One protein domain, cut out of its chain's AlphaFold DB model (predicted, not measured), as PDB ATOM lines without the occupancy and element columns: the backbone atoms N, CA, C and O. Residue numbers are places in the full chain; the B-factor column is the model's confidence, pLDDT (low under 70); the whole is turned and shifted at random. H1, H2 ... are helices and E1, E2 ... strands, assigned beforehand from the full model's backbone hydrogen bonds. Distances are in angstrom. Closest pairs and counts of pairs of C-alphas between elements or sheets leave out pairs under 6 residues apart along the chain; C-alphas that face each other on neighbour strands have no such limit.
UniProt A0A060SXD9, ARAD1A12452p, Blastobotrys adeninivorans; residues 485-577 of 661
ATOM      1  N   GLU A 485     188.279 217.514 100.321       89.75
ATOM      2  CA  GLU A 485     189.134 218.565 100.903       89.75
ATOM      3  C   GLU A 485     189.552 219.662  99.903       89.75
ATOM      4  O   GLU A 485     189.921 220.770 100.286       89.75
ATOM      5  N   GLN A 486     189.506 219.368  98.600       88.62
ATOM      6  CA  GLN A 486     189.841 220.323  97.544       88.62
ATOM      7  C   GLN A 486     188.626 221.130  97.067       88.62
ATOM      8  O   GLN A 486     188.788 221.984  96.193       88.62
ATOM      9  N   GLN A 487     187.418 220.855  97.568       85.81
ATOM     10  CA  GLN A 487     186.220 221.646  97.280       85.81
ATOM     11  C   GLN A 487     186.343 223.045  97.888       85.81
ATOM     12  O   GLN A 487     186.880 223.215  98.984       85.81
ATOM     13  N   ILE A 488     185.842 224.043  97.158       86.00
ATOM     14  CA  ILE A 488     185.857 225.444  97.585       86.00
ATOM     15  C   ILE A 488     184.591 225.727  98.394       86.00
ATOM     16  O   ILE A 488     183.466 225.721  97.879       86.00
ATOM     17  N   TYR A 489     184.790 226.014  99.670       85.62
ATOM     18  CA  TYR A 489     183.785 226.531 100.574       85.62
ATOM     19  C   TYR A 489     183.724 228.055 100.465       85.62
ATOM     20  O   TYR A 489     184.751 228.726 100.515       85.62
ATOM     21  N   LYS A 490     182.514 228.600 100.298       81.69
ATOM     22  CA  LYS A 490     182.292 230.051 100.319       81.69
ATOM     23  C   LYS A 490     181.635 230.437 101.637       81.69
ATOM     24  O   LYS A 490     180.533 229.955 101.923       81.69
ATOM     25  N   TYR A 491     182.305 231.273 102.417       77.06
ATOM     26  CA  TYR A 491     181.834 231.776 103.703       77.06
ATOM     27  C   TYR A 491     182.494 233.116 103.993       77.06
ATOM     28  O   TYR A 491     183.684 233.285 103.756       77.06
ATOM     29  N   THR A 492     181.720 234.054 104.521       74.25
ATOM     30  CA  THR A 492     182.218 235.374 104.897       74.25
ATOM     31  C   THR A 492     181.533 235.773 106.201       74.25
ATOM     32  O   THR A 492     180.302 235.707 106.254       74.25
ATOM     33  N   PRO A 493     182.282 236.173 107.243       83.88
ATOM     34  CA  PRO A 493     183.748 236.231 107.318       83.88
ATOM     35  C   PRO A 493     184.390 234.856 107.599       83.88
ATOM     36  O   PRO A 493     183.821 234.064 108.339       83.88
ATOM     37  N   ILE A 494     185.583 234.580 107.055       85.25
ATOM     38  CA  ILE A 494     186.440 233.448 107.480       85.25
ATOM     39  C   ILE A 494     187.495 234.017 108.432       85.25
ATOM     40  O   ILE A 494     188.388 234.707 107.961       85.25
ATOM     41  N   PRO A 495     187.413 233.793 109.752       90.06
ATOM     42  CA  PRO A 495     188.444 234.228 110.689       90.06
ATOM     43  C   PRO A 495     189.804 233.589 110.399       90.06
ATOM     44  O   PRO A 495     189.877 232.433 109.979       90.06
ATOM     45  N   LEU A 496     190.892 234.312 110.679       89.62
ATOM     46  CA  LEU A 496     192.249 233.786 110.503       89.62
ATOM     47  C   LEU A 496     192.486 232.550 111.386       89.62
ATOM     48  O   LEU A 496     193.117 231.600 110.929       89.62
ATOM     49  N   GLU A 497     191.917 232.501 112.601       91.19
ATOM     50  CA  GLU A 497     192.023 231.332 113.492       91.19
ATOM     51  C   GLU A 497     191.352 230.059 112.947       91.19
ATOM     52  O   GLU A 497     191.576 228.956 113.453       91.19
ATOM     53  N   TRP A 498     190.517 230.182 111.915       91.81
ATOM     54  CA  TRP A 498     189.924 229.030 111.244       91.81
ATOM     55  C   TRP A 498     190.865 228.401 110.222       91.81
ATOM     56  O   TRP A 498     190.558 227.314 109.737       91.81
ATOM     57  N   ILE A 499     191.994 229.041 109.906       92.00
ATOM     58  CA  ILE A 499     192.926 228.610 108.865       92.00
ATOM     59  C   ILE A 499     194.075 227.816 109.496       92.00
ATOM     60  O   ILE A 499     194.819 228.336 110.323       92.00
ATOM     61  N   ASN A 500     194.229 226.547 109.116       92.12
ATOM     62  CA  ASN A 500     195.244 225.648 109.684       92.12
ATOM     63  C   ASN A 500     196.665 225.876 109.130       92.12
ATOM     64  O   ASN A 500     197.634 225.603 109.829       92.12
ATOM     65  N   ASP A 501     196.784 226.373 107.896       91.00
ATOM     66  CA  ASP A 501     198.048 226.670 107.216       91.00
ATOM     67  C   ASP A 501     197.937 227.977 106.403       91.00
ATOM     68  O   ASP A 501     197.719 227.955 105.185       91.00
ATOM     69  N   PRO A 502     198.042 229.146 107.069       90.56
ATOM     70  CA  PRO A 502     197.941 230.443 106.402       90.56
ATOM     71  C   PRO A 502     199.042 230.682 105.362       90.56
ATOM     72  O   PRO A 502     198.779 231.293 104.328       90.56
ATOM     73  N   ILE A 503     200.259 230.181 105.607       90.19
ATOM     74  CA  ILE A 503     201.415 230.363 104.716       90.19
ATOM     75  C   ILE A 503     201.245 229.513 103.453       90.19
ATOM     76  O   ILE A 503     201.419 230.018 102.344       90.19
ATOM     77  N   GLY A 504     200.852 228.244 103.597       89.06
ATOM     78  CA  GLY A 504     200.573 227.372 102.457       89.06
ATOM     79  C   GLY A 504     199.376 227.843 101.635       89.06
ATOM     80  O   GLY A 504     199.431 227.806 100.404       89.06
ATOM     81  N   LEU A 505     198.325 228.367 102.279       90.19
ATOM     82  CA  LEU A 505     197.211 229.016 101.578       90.19
ATOM     83  C   LEU A 505     197.674 230.250 100.793       90.19
ATOM     84  O   LEU A 505     197.251 230.428  99.650       90.19
ATOM     85  N   ALA A 506     198.552 231.072 101.379       88.50
ATOM     86  CA  ALA A 506     199.106 232.244 100.711       88.50
ATOM     87  C   ALA A 506     199.882 231.848  99.449       88.50
ATOM     88  O   ALA A 506     199.618 232.379  98.370       88.50
ATOM     89  N   ALA A 507     200.757 230.847  99.557       88.56
ATOM     90  CA  ALA A 507     201.512 230.317  98.427       88.56
ATOM     91  C   ALA A 507     200.599 229.719  97.335       88.56
ATOM     92  O   ALA A 507     200.784 230.015  96.158       88.56
ATOM     93  N   ASP A 508     199.579 228.934  97.706       87.06
ATOM     94  CA  ASP A 508     198.628 228.309  96.764       87.06
ATOM     95  C   ASP A 508     197.762 229.326  96.010       87.06
ATOM     96  O   ASP A 508     197.297 229.033  94.910       87.06
ATOM     97  N   ARG A 509     197.517 230.504  96.595       86.38
ATOM     98  CA  ARG A 509     196.699 231.569  95.991       86.38
ATOM     99  C   ARG A 509     197.505 232.750  95.449       86.38
ATOM    100  O   ARG A 509     196.896 233.672  94.917       86.38
ATOM    101  N   GLY A 510     198.832 232.742  95.579       87.38
ATOM    102  CA  GLY A 510     199.680 233.873  95.189       87.38
ATOM    103  C   GLY A 510     199.452 235.131  96.035       87.38
ATOM    104  O   GLY A 510     199.602 236.246  95.542       87.38
ATOM    105  N   ILE A 511     199.058 234.965  97.298       88.75
ATOM    106  CA  ILE A 511     198.840 236.057  98.252       88.75
ATOM    107  C   ILE A 511     200.167 236.340  98.969       88.75
ATOM    108  O   ILE A 511     200.882 235.415  99.352       88.75
ATOM    109  N   ALA A 512     200.504 237.615  99.188       89.19
ATOM    110  CA  ALA A 512     201.662 237.977 100.004       89.19
ATOM    111  C   ALA A 512     201.477 237.472 101.447       89.19
ATOM    112  O   ALA A 512     200.448 237.743 102.063       89.19
ATOM    113  N   VAL A 513     202.473 236.767 101.999       88.25
ATOM    114  CA  VAL A 513     202.389 236.136 103.336       88.25
ATOM    115  C   VAL A 513     202.011 237.146 104.426       88.25
ATOM    116  O   VAL A 513     201.203 236.833 105.298       88.25
ATOM    117  N   ASP A 514     202.503 238.381 104.328       87.94
ATOM    118  CA  ASP A 514     202.161 239.485 105.231       87.94
ATOM    119  C   ASP A 514     200.652 239.755 105.329       87.94
ATOM    120  O   ASP A 514     200.162 240.135 106.396       87.94
ATOM    121  N   ASN A 515     199.903 239.542 104.242       87.56
ATOM    122  CA  ASN A 515     198.452 239.749 104.194       87.56
ATOM    123  C   ASN A 515     197.680 238.654 104.951       87.56
ATOM    124  O   ASN A 515     196.491 238.807 105.203       87.56
ATOM    125  N   MET A 516     198.348 237.571 105.361       87.75
ATOM    126  CA  MET A 516     197.792 236.516 106.216       87.75
ATOM    127  C   MET A 516     198.186 236.688 107.698       87.75
ATOM    128  O   MET A 516     198.097 235.741 108.476       87.75
ATOM    129  N   SER A 517     198.629 237.884 108.108       87.62
ATOM    130  CA  SER A 517     198.922 238.217 109.511       87.62
ATOM    131  C   SER A 517     197.685 238.758 110.248       87.62
ATOM    132  O   SER A 517     196.869 239.437 109.623       87.62
ATOM    133  N   PRO A 518     197.551 238.565 111.579       86.56
ATOM    134  CA  PRO A 518     196.403 239.066 112.348       86.56
ATOM    135  C   PRO A 518     196.131 240.569 112.184       86.56
ATOM    136  O   PRO A 518     194.996 241.010 112.304       86.56
ATOM    137  N   THR A 519     197.171 241.358 111.900       86.25
ATOM    138  CA  THR A 519     197.094 242.816 111.735       86.25
ATOM    139  C   THR A 519     196.667 243.278 110.343       86.25
ATOM    140  O   THR A 519     196.225 244.413 110.206       86.25
ATOM    141  N   LYS A 520     196.843 242.449 109.304       87.19
ATOM    142  CA  LYS A 520     196.566 242.816 107.899       87.19
ATOM    143  C   LYS A 520     195.474 241.962 107.251       87.19
ATOM    144  O   LYS A 520     194.992 242.308 106.178       87.19
ATOM    145  N   TYR A 521     195.104 240.847 107.871       89.25
ATOM    146  CA  TYR A 521     194.165 239.897 107.302       89.25
ATOM    147  C   TYR A 521     192.732 240.439 107.289       89.25
ATOM    148  O   TYR A 521     192.156 240.759 108.326       89.25
ATOM    149  N   ASN A 522     192.131 240.452 106.101       85.75
ATOM    150  CA  ASN A 522     190.712 240.711 105.892       85.75
ATOM    151  C   ASN A 522     190.153 239.607 104.994       85.75
ATOM    152  O   ASN A 522     190.548 239.491 103.836       85.75
ATOM    153  N   SER A 523     189.219 238.795 105.494       82.75
ATOM    154  CA  SER A 523     188.724 237.629 104.748       82.75
ATOM    155  C   SER A 523     188.078 237.981 103.406       82.75
ATOM    156  O   SER A 523     188.120 237.176 102.477       82.75
ATOM    157  N   LYS A 524     187.469 239.168 103.298       81.31
ATOM    158  CA  LYS A 524     186.805 239.626 102.074       81.31
ATOM    159  C   LYS A 524     187.834 240.064 101.032       81.31
ATOM    160  O   LYS A 524     187.766 239.625  99.899       81.31
ATOM    161  N   GLU A 525     188.828 240.849 101.430       83.19
ATOM    162  CA  GLU A 525     189.849 241.373 100.507       83.19
ATOM    163  C   GLU A 525     190.942 240.346 100.183       83.19
ATOM    164  O   GLU A 525     191.468 240.310  99.077       83.19
ATOM    165  N   THR A 526     191.284 239.493 101.149       84.19
ATOM    166  CA  THR A 526     192.410 238.556 101.040       84.19
ATOM    167  C   THR A 526     191.993 237.235 100.401       84.19
ATOM    168  O   THR A 526     192.744 236.663  99.615       84.19
ATOM    169  N   LEU A 527     190.802 236.725 100.737       83.56
ATOM    170  CA  LEU A 527     190.328 235.420 100.266       83.56
ATOM    171  C   LEU A 527     189.121 235.496  99.327       83.56
ATOM    172  O   LEU A 527     188.732 234.455  98.790       83.56
ATOM    173  N   ASP A 528     188.522 236.672  99.132       80.75
ATOM    174  CA  ASP A 528     187.260 236.837  98.393       80.75
ATOM    175  C   ASP A 528     186.113 235.972  98.963       80.75
ATOM    176  O   ASP A 528     185.247 235.465  98.255       80.75
ATOM    177  N   GLY A 529     186.142 235.702 100.277       79.62
ATOM    178  CA  GLY A 529     185.169 234.819 100.935       79.62
ATOM    179  C   GLY A 529     185.231 233.347 100.498       79.62
ATOM    180  O   GLY A 529     184.309 232.580 100.789       79.62
ATOM    181  N   GLU A 530     186.291 232.927  99.801       85.75
ATOM    182  CA  GLU A 530     186.470 231.558  99.313       85.75
ATOM    183  C   GLU A 530     187.659 230.856  99.969       85.75
ATOM    184  O   GLU A 530     188.762 231.395 100.060       85.75
ATOM    185  N   ILE A 531     187.479 229.600 100.369       88.94
ATOM    186  CA  ILE A 531     188.553 228.782 100.930       88.94
ATOM    187  C   ILE A 531     188.338 227.307 100.601       88.94
ATOM    188  O   ILE A 531     187.218 226.806 100.631       88.94
ATOM    189  N   LYS A 532     189.406 226.569 100.277       91.69
ATOM    190  CA  LYS A 532     189.307 225.105 100.151       91.69
ATOM    191  C   LYS A 532     189.164 224.486 101.539       91.69
ATOM    192  O   LYS A 532     189.862 224.914 102.457       91.69
ATOM    193  N   PHE A 533     188.347 223.441 101.682       92.50
ATOM    194  CA  PHE A 533     188.148 222.787 102.981       92.50
ATOM    195  C   PHE A 533     189.456 222.342 103.643       92.50
ATOM    196  O   PHE A 533     189.572 222.510 104.851       92.50
ATOM    197  N   ARG A 534     190.471 221.917 102.868       92.69
ATOM    198  CA  ARG A 534     191.800 221.529 103.382       92.69
ATOM    199  C   ARG A 534     192.456 222.559 104.297       92.69
ATOM    200  O   ARG A 534     193.269 222.176 105.132       92.69
ATOM    201  N   TYR A 535     192.125 223.837 104.113       93.62
ATOM    202  CA  TYR A 535     192.699 224.935 104.880       93.62
ATOM    203  C   TYR A 535     191.908 225.275 106.142       93.62
ATOM    204  O   TYR A 535     192.390 226.039 106.965       93.62
ATOM    205  N   LEU A 536     190.701 224.733 106.315       93.44
ATOM    206  CA  LEU A 536     189.890 224.968 107.508       93.44
ATOM    207  C   LEU A 536     190.289 224.014 108.634       93.44
ATOM    208  O   LEU A 536     190.471 222.819 108.399       93.44
ATOM    209  N   THR A 537     190.364 224.510 109.867       91.94
ATOM    210  CA  THR A 537     190.546 223.686 111.071       91.94
ATOM    211  C   THR A 537     189.288 222.862 111.376       91.94
ATOM    212  O   THR A 537     188.175 223.229 111.001       91.94
ATOM    213  N   ASP A 538     189.432 221.748 112.099       91.00
ATOM    214  CA  ASP A 538     188.277 220.933 112.518       91.00
ATOM    215  C   ASP A 538     187.310 221.720 113.410       91.00
ATOM    216  O   ASP A 538     186.092 221.560 113.315       91.00
ATOM    217  N   ASN A 539     187.850 222.604 114.255       89.62
ATOM    218  CA  ASN A 539     187.054 223.497 115.087       89.62
ATOM    219  C   ASN A 539     186.222 224.467 114.234       89.62
ATOM    220  O   ASN A 539     185.038 224.646 114.507       89.62
ATOM    221  N   ALA A 540     186.798 225.025 113.162       90.75
ATOM    222  CA  ALA A 540     186.065 225.875 112.226       90.75
ATOM    223  C   ALA A 540     184.880 225.130 111.601       90.75
ATOM    224  O   ALA A 540     183.755 225.622 111.630       90.75
ATOM    225  N   LEU A 541     185.099 223.906 111.107       91.00
ATOM    226  CA  LEU A 541     184.033 223.092 110.509       91.00
ATOM    227  C   LEU A 541     182.881 222.839 111.493       91.00
ATOM    228  O   LEU A 541     181.716 223.017 111.134       91.00
ATOM    229  N   LYS A 542     183.197 222.482 112.746       87.69
ATOM    230  CA  LYS A 542     182.197 222.266 113.806       87.69
ATOM    231  C   LYS A 542     181.435 223.542 114.150       87.69
ATOM    232  O   LYS A 542     180.212 223.507 114.251       87.69
ATOM    233  N   GLN A 543     182.132 224.671 114.289       86.56
ATOM    234  CA  GLN A 543     181.500 225.960 114.577       86.56
ATOM    235  C   GLN A 543     180.560 226.395 113.454       86.56
ATOM    236  O   GLN A 543     179.463 226.868 113.735       86.56
ATOM    237  N   ILE A 544     180.952 226.209 112.191       86.44
ATOM    238  CA  ILE A 544     180.101 226.520 111.038       86.44
ATOM    239  C   ILE A 544     178.840 225.642 111.051       86.44
ATOM    240  O   ILE A 544     177.740 226.154 110.847       86.44
ATOM    241  N   LEU A 545     178.981 224.336 111.306       84.38
ATOM    242  CA  LEU A 545     177.853 223.398 111.365       84.38
ATOM    243  C   LEU A 545     176.882 223.717 112.504       84.38
ATOM    244  O   LEU A 545     175.678 223.795 112.265       84.38
ATOM    245  N   SER A 546     177.399 223.972 113.706       83.50
ATOM    246  CA  SER A 546     176.585 224.355 114.861       83.50
ATOM    247  C   SER A 546     175.885 225.698 114.618       83.50
ATOM    248  O   SER A 546     174.658 225.763 114.659       83.50
ATOM    249  N   LYS A 547     176.624 226.752 114.234       82.06
ATOM    250  CA  LYS A 547     176.060 228.102 114.046       82.06
ATOM    251  C   LYS A 547     175.058 228.204 112.897       82.06
ATOM    252  O   LYS A 547     174.113 228.978 112.992       82.06
ATOM    253  N   ARG A 548     175.285 227.505 111.778       74.31
ATOM    254  CA  ARG A 548     174.491 227.690 110.549       74.31
ATOM    255  C   ARG A 548     173.418 226.626 110.346       74.31
ATOM    256  O   ARG A 548     172.428 226.894 109.669       74.31
ATOM    257  N   HIS A 549     173.642 225.425 110.868       70.56
ATOM    258  CA  HIS A 549     172.791 224.268 110.601       70.56
ATOM    259  C   HIS A 549     172.252 223.608 111.876       70.56
ATOM    260  O   HIS A 549     171.439 222.699 111.758       70.56
ATOM    261  N   GLY A 550     172.672 224.049 113.072       76.12
ATOM    262  CA  GLY A 550     172.228 223.470 114.344       76.12
ATOM    263  C   GLY A 550     172.699 222.030 114.560       76.12
ATOM    264  O   GLY A 550     172.065 221.287 115.302       76.12
ATOM    265  N   ILE A 551     173.770 221.604 113.879       75.31
ATOM    266  CA  ILE A 551     174.254 220.220 113.927       75.31
ATOM    267  C   ILE A 551     175.415 220.118 114.918       75.31
ATOM    268  O   ILE A 551     176.463 220.736 114.720       75.31
ATOM    269  N   GLU A 552     175.241 219.302 115.956       76.69
ATOM    270  CA  GLU A 552     176.228 219.061 117.016       76.69
ATOM    271  C   GLU A 552     176.731 217.605 117.015       76.69
ATOM    272  O   GLU A 552     176.179 216.735 116.346       76.69
ATOM    273  N   GLY A 553     177.822 217.328 117.742       72.06
ATOM    274  CA  GLY A 553     178.303 215.954 117.962       72.06
ATOM    275  C   GLY A 553     179.086 215.304 116.812       72.06
ATOM    276  O   GLY A 553     179.381 214.113 116.873       72.06
ATOM    277  N   ILE A 554     179.474 216.053 115.773       76.19
ATOM    278  CA  ILE A 554     180.266 215.505 114.659       76.19
ATOM    279  C   ILE A 554     181.740 215.346 115.056       76.19
ATOM    280  O   ILE A 554     182.424 216.315 115.398       76.19
ATOM    281  N   THR A 555     182.250 214.116 114.970       75.25
ATOM    282  CA  THR A 555     183.645 213.766 115.297       75.25
ATOM    283  C   THR A 555     184.535 213.590 114.067       75.25
ATOM    284  O   THR A 555     185.738 213.816 114.161       75.25
ATOM    285  N   SER A 556     183.965 213.242 112.908       85.94
ATOM    286  CA  SER A 556     184.705 213.053 111.654       85.94
ATOM    287  C   SER A 556     184.779 214.341 110.834       85.94
ATOM    288  O   SER A 556     183.752 214.932 110.489       85.94
ATOM    289  N   ARG A 557     186.000 214.736 110.461       89.75
ATOM    290  CA  ARG A 557     186.265 215.866 109.563       89.75
ATOM    291  C   ARG A 557     185.613 215.678 108.191       89.75
ATOM    292  O   ARG A 557     184.946 216.585 107.705       89.75
ATOM    293  N   GLU A 558     185.764 214.498 107.590       87.50
ATOM    294  CA  GLU A 558     185.179 214.191 106.276       87.50
ATOM    295  C   GLU A 558     183.651 214.289 106.313       87.50
ATOM    296  O   GLU A 558     183.040 214.869 105.417       87.50
ATOM    297  N   TYR A 559     183.032 213.795 107.390       86.00
ATOM    298  CA  TYR A 559     181.587 213.904 107.581       86.00
ATOM    299  C   TYR A 559     181.141 215.360 107.774       86.00
ATOM    300  O   TYR A 559     180.133 215.776 107.206       86.00
ATOM    301  N   ALA A 560     181.910 216.166 108.515       88.50
ATOM    302  CA  ALA A 560     181.629 217.590 108.689       88.50
ATOM    303  C   ALA A 560     181.652 218.347 107.350       88.50
ATOM    304  O   ALA A 560     180.730 219.104 107.041       88.50
ATOM    305  N   ILE A 561     182.679 218.110 106.528       90.88
ATOM    306  CA  ILE A 561     182.794 218.723 105.200       90.88
ATOM    307  C   ILE A 561     181.625 218.290 104.311       90.88
ATOM    308  O   ILE A 561     180.990 219.133 103.677       90.88
ATOM    309  N   TRP A 562     181.299 216.997 104.302       88.94
ATOM    310  CA  TRP A 562     180.181 216.462 103.533       88.94
ATOM    311  C   TRP A 562     178.848 217.109 103.906       88.94
ATOM    312  O   TRP A 562     178.124 217.572 103.025       88.94
ATOM    313  N   MET A 563     178.558 217.233 105.204       85.38
ATOM    314  CA  MET A 563     177.346 217.895 105.686       85.38
ATOM    315  C   MET A 563     177.284 219.363 105.256       85.38
ATOM    316  O   MET A 563     176.215 219.835 104.867       85.38
ATOM    317  N   LEU A 564     178.411 220.085 105.252       86.69
ATOM    318  CA  LEU A 564     178.474 221.467 104.765       86.69
ATOM    319  C   LEU A 564     178.239 221.570 103.254       86.69
ATOM    320  O   LEU A 564     177.519 222.468 102.812       86.69
ATOM    321  N   ILE A 565     178.826 220.667 102.464       84.06
ATOM    322  CA  ILE A 565     178.614 220.601 101.013       84.06
ATOM    323  C   ILE A 565     177.142 220.298 100.719       84.06
ATOM    324  O   ILE A 565     176.485 221.065 100.017       84.06
ATOM    325  N   ARG A 566     176.598 219.234 101.318       78.50
ATOM    326  CA  ARG A 566     175.211 218.805 101.121       78.50
ATOM    327  C   ARG A 566     174.218 219.887 101.538       78.50
ATOM    328  O   ARG A 566     173.329 220.230 100.763       78.50
ATOM    329  N   SER A 567     174.402 220.480 102.717       76.06
ATOM    330  CA  SER A 567     173.526 221.551 103.211       76.06
ATOM    331  C   SER A 567     173.590 222.790 102.322       76.06
ATOM    332  O   SER A 567     172.589 223.479 102.140       76.06
ATOM    333  N   ARG A 568     174.754 223.089 101.732       74.50
ATOM    334  CA  ARG A 568     174.888 224.170 100.752       74.50
ATOM    335  C   ARG A 568     174.100 223.870  99.482       74.50
ATOM    336  O   ARG A 568     173.398 224.766  99.031       74.50
ATOM    337  N   THR A 569     174.194 222.661  98.934       67.00
ATOM    338  CA  THR A 569     173.425 222.262  97.744       67.00
ATOM    339  C   THR A 569     171.926 222.303  98.029       67.00
ATOM    340  O   THR A 569     171.180 222.940  97.293       67.00
ATOM    341  N   GLN A 570     171.484 221.760  99.166       63.56
ATOM    342  CA  GLN A 570     170.086 221.845  99.604       63.56
ATOM    343  C   GLN A 570     169.620 223.297  99.765       63.56
ATOM    344  O   GLN A 570     168.537 223.653  99.317       63.56
ATOM    345  N   ASN A 571     170.444 224.164 100.354       62.50
ATOM    346  CA  ASN A 571     170.112 225.579 100.508       62.50
ATOM    347  C   ASN A 571     170.147 226.358  99.190       62.50
ATOM    348  O   ASN A 571     169.376 227.297  99.037       62.50
ATOM    349  N   ALA A 572     171.020 226.000  98.250       56.69
ATOM    350  CA  ALA A 572     171.049 226.590  96.913       56.69
ATOM    351  C   ALA A 572     169.783 226.235  96.130       56.69
ATOM    352  O   ALA A 572     169.261 227.074  95.413       56.69
ATOM    353  N   ILE A 573     169.238 225.040  96.352       51.47
ATOM    354  CA  ILE A 573     167.930 224.643  95.829       51.47
ATOM    355  C   ILE A 573     166.799 225.395  96.565       51.47
ATOM    356  O   ILE A 573     165.810 225.773  95.945       51.47
ATOM    357  N   LYS A 574     166.949 225.673  97.873       48.16
ATOM    358  CA  LYS A 574     165.941 226.375  98.696       48.16
ATOM    359  C   LYS A 574     165.926 227.909  98.573       48.16
ATOM    360  O   LYS A 574     164.923 228.514  98.913       48.16
ATOM    361  N   LYS A 575     167.012 228.585  98.185       40.06
ATOM    362  CA  LYS A 575     167.111 230.065  98.219       40.06
ATOM    363  C   LYS A 575     166.416 230.815  97.073       40.06
ATOM    364  O   LYS A 575     165.792 231.832  97.385       40.06
ATOM    365  N   PRO A 576     166.448 230.341  95.816       39.28
ATOM    366  CA  PRO A 576     165.642 230.911  94.734       39.28
ATOM    367  C   PRO A 576     164.145 230.964  95.095       39.28
ATOM    368  O   PRO A 576     163.436 231.872  94.690       39.28
ATOM    369  N   LEU A 577     163.686 230.060  95.971       35.66
ATOM    370  CA  LEU A 577     162.295 229.975  96.435       35.66
ATOM    371  C   LEU A 577     161.818 231.104  97.338       35.66
ATOM    372  O   LEU A 577     160.615 231.336  97.436       35.66
TER     373      LEU A 577
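This is residues 485 to 577 of the 661 residues of the protein "ARAD1A12452p" of Blastobotrys adeninivorans (UniProt A0A060SXD9). A tiny sheet of two short strands, E1 and E2, sits in the middle of a small helical domain, with three short helices, H1, H2 and H3, gathered towards one end and two longer helices, H4 and H5, side by side towards the other. The last stretch, residues 569 to 577, of which 569 to 574 belong to H5, sticks out from the body as an arm. The printed part has 93 residues, with five named helices and two named strands in the order E1, H1, H2, H3, E2, H4, H5; the sheet has the order E1 - E2 and is antiparallel. The class is mostly helix, and the whole is compact, with a radius of gyration of the C-alphas of 13.7 A and spans of 38 by 32 by 22 A.

Strand E1 is residues 488 to 490, with C-alpha 488 at (185.857, 225.444, 97.585), and strand E2 is residues 530 to 532. H1 is residues 502 to 509, 10.5 A from first to last C-alpha; H2 is residues 513 to 516 and H3 residues 523 to 527. H4, residues 538 to 549, is 16.0 A long and begins with C-alpha 538 at (188.277, 220.933, 112.518). H5, residues 557 to 574, is the longest helix at 25.3 A and ends with C-alpha 574 at (165.941, 226.375, 98.696).

E1 and E2 are antiparallel neighbours, their directions at 145 degrees. N 489 and O 531 are 2.7 A apart, and N 531 and O 489 are 2.9 A apart, both within hydrogen-bond range. The closest C-alphas of E1 and H5 are those of Tyr 489 and Ile 565, 7.9 A apart. H4 and H5 touch at a shallow tilt of 29 degrees and run the same way; their closest C-alphas, those of Asp 538 and Arg 557, are 6.2 A apart. H1 and H2 touch, with the C-alphas of Ala 506 and Val 513 closest at 5.7 A. H2 and H3 are close but not clearly touching; their closest C-alphas, those of Asn 515 and Thr 526, are 6.9 A apart. H1 and H3 are near each other, with 5 pairs of C-alphas within 10 A. H1 is apart from H4 and H5, and so are H2 and H3. In H1, H3, H4 and H5 every O i to N i+4 pair is within hydrogen-bond range; H2, with 4 residues, is too short for such a pair.

The C-alphas farthest apart are those of Asp 514 and Leu 577, 41.9 A. The printed part has no cut. The link from E1 to H1, 11 residues, is long. Residues 569 to 577, of which 569 to 574 belong to H5, stand free; without them the body spans 36 by 21 by 19 A. The same residues are under 70 in pLDDT, while the mean of the printed part is 82.5.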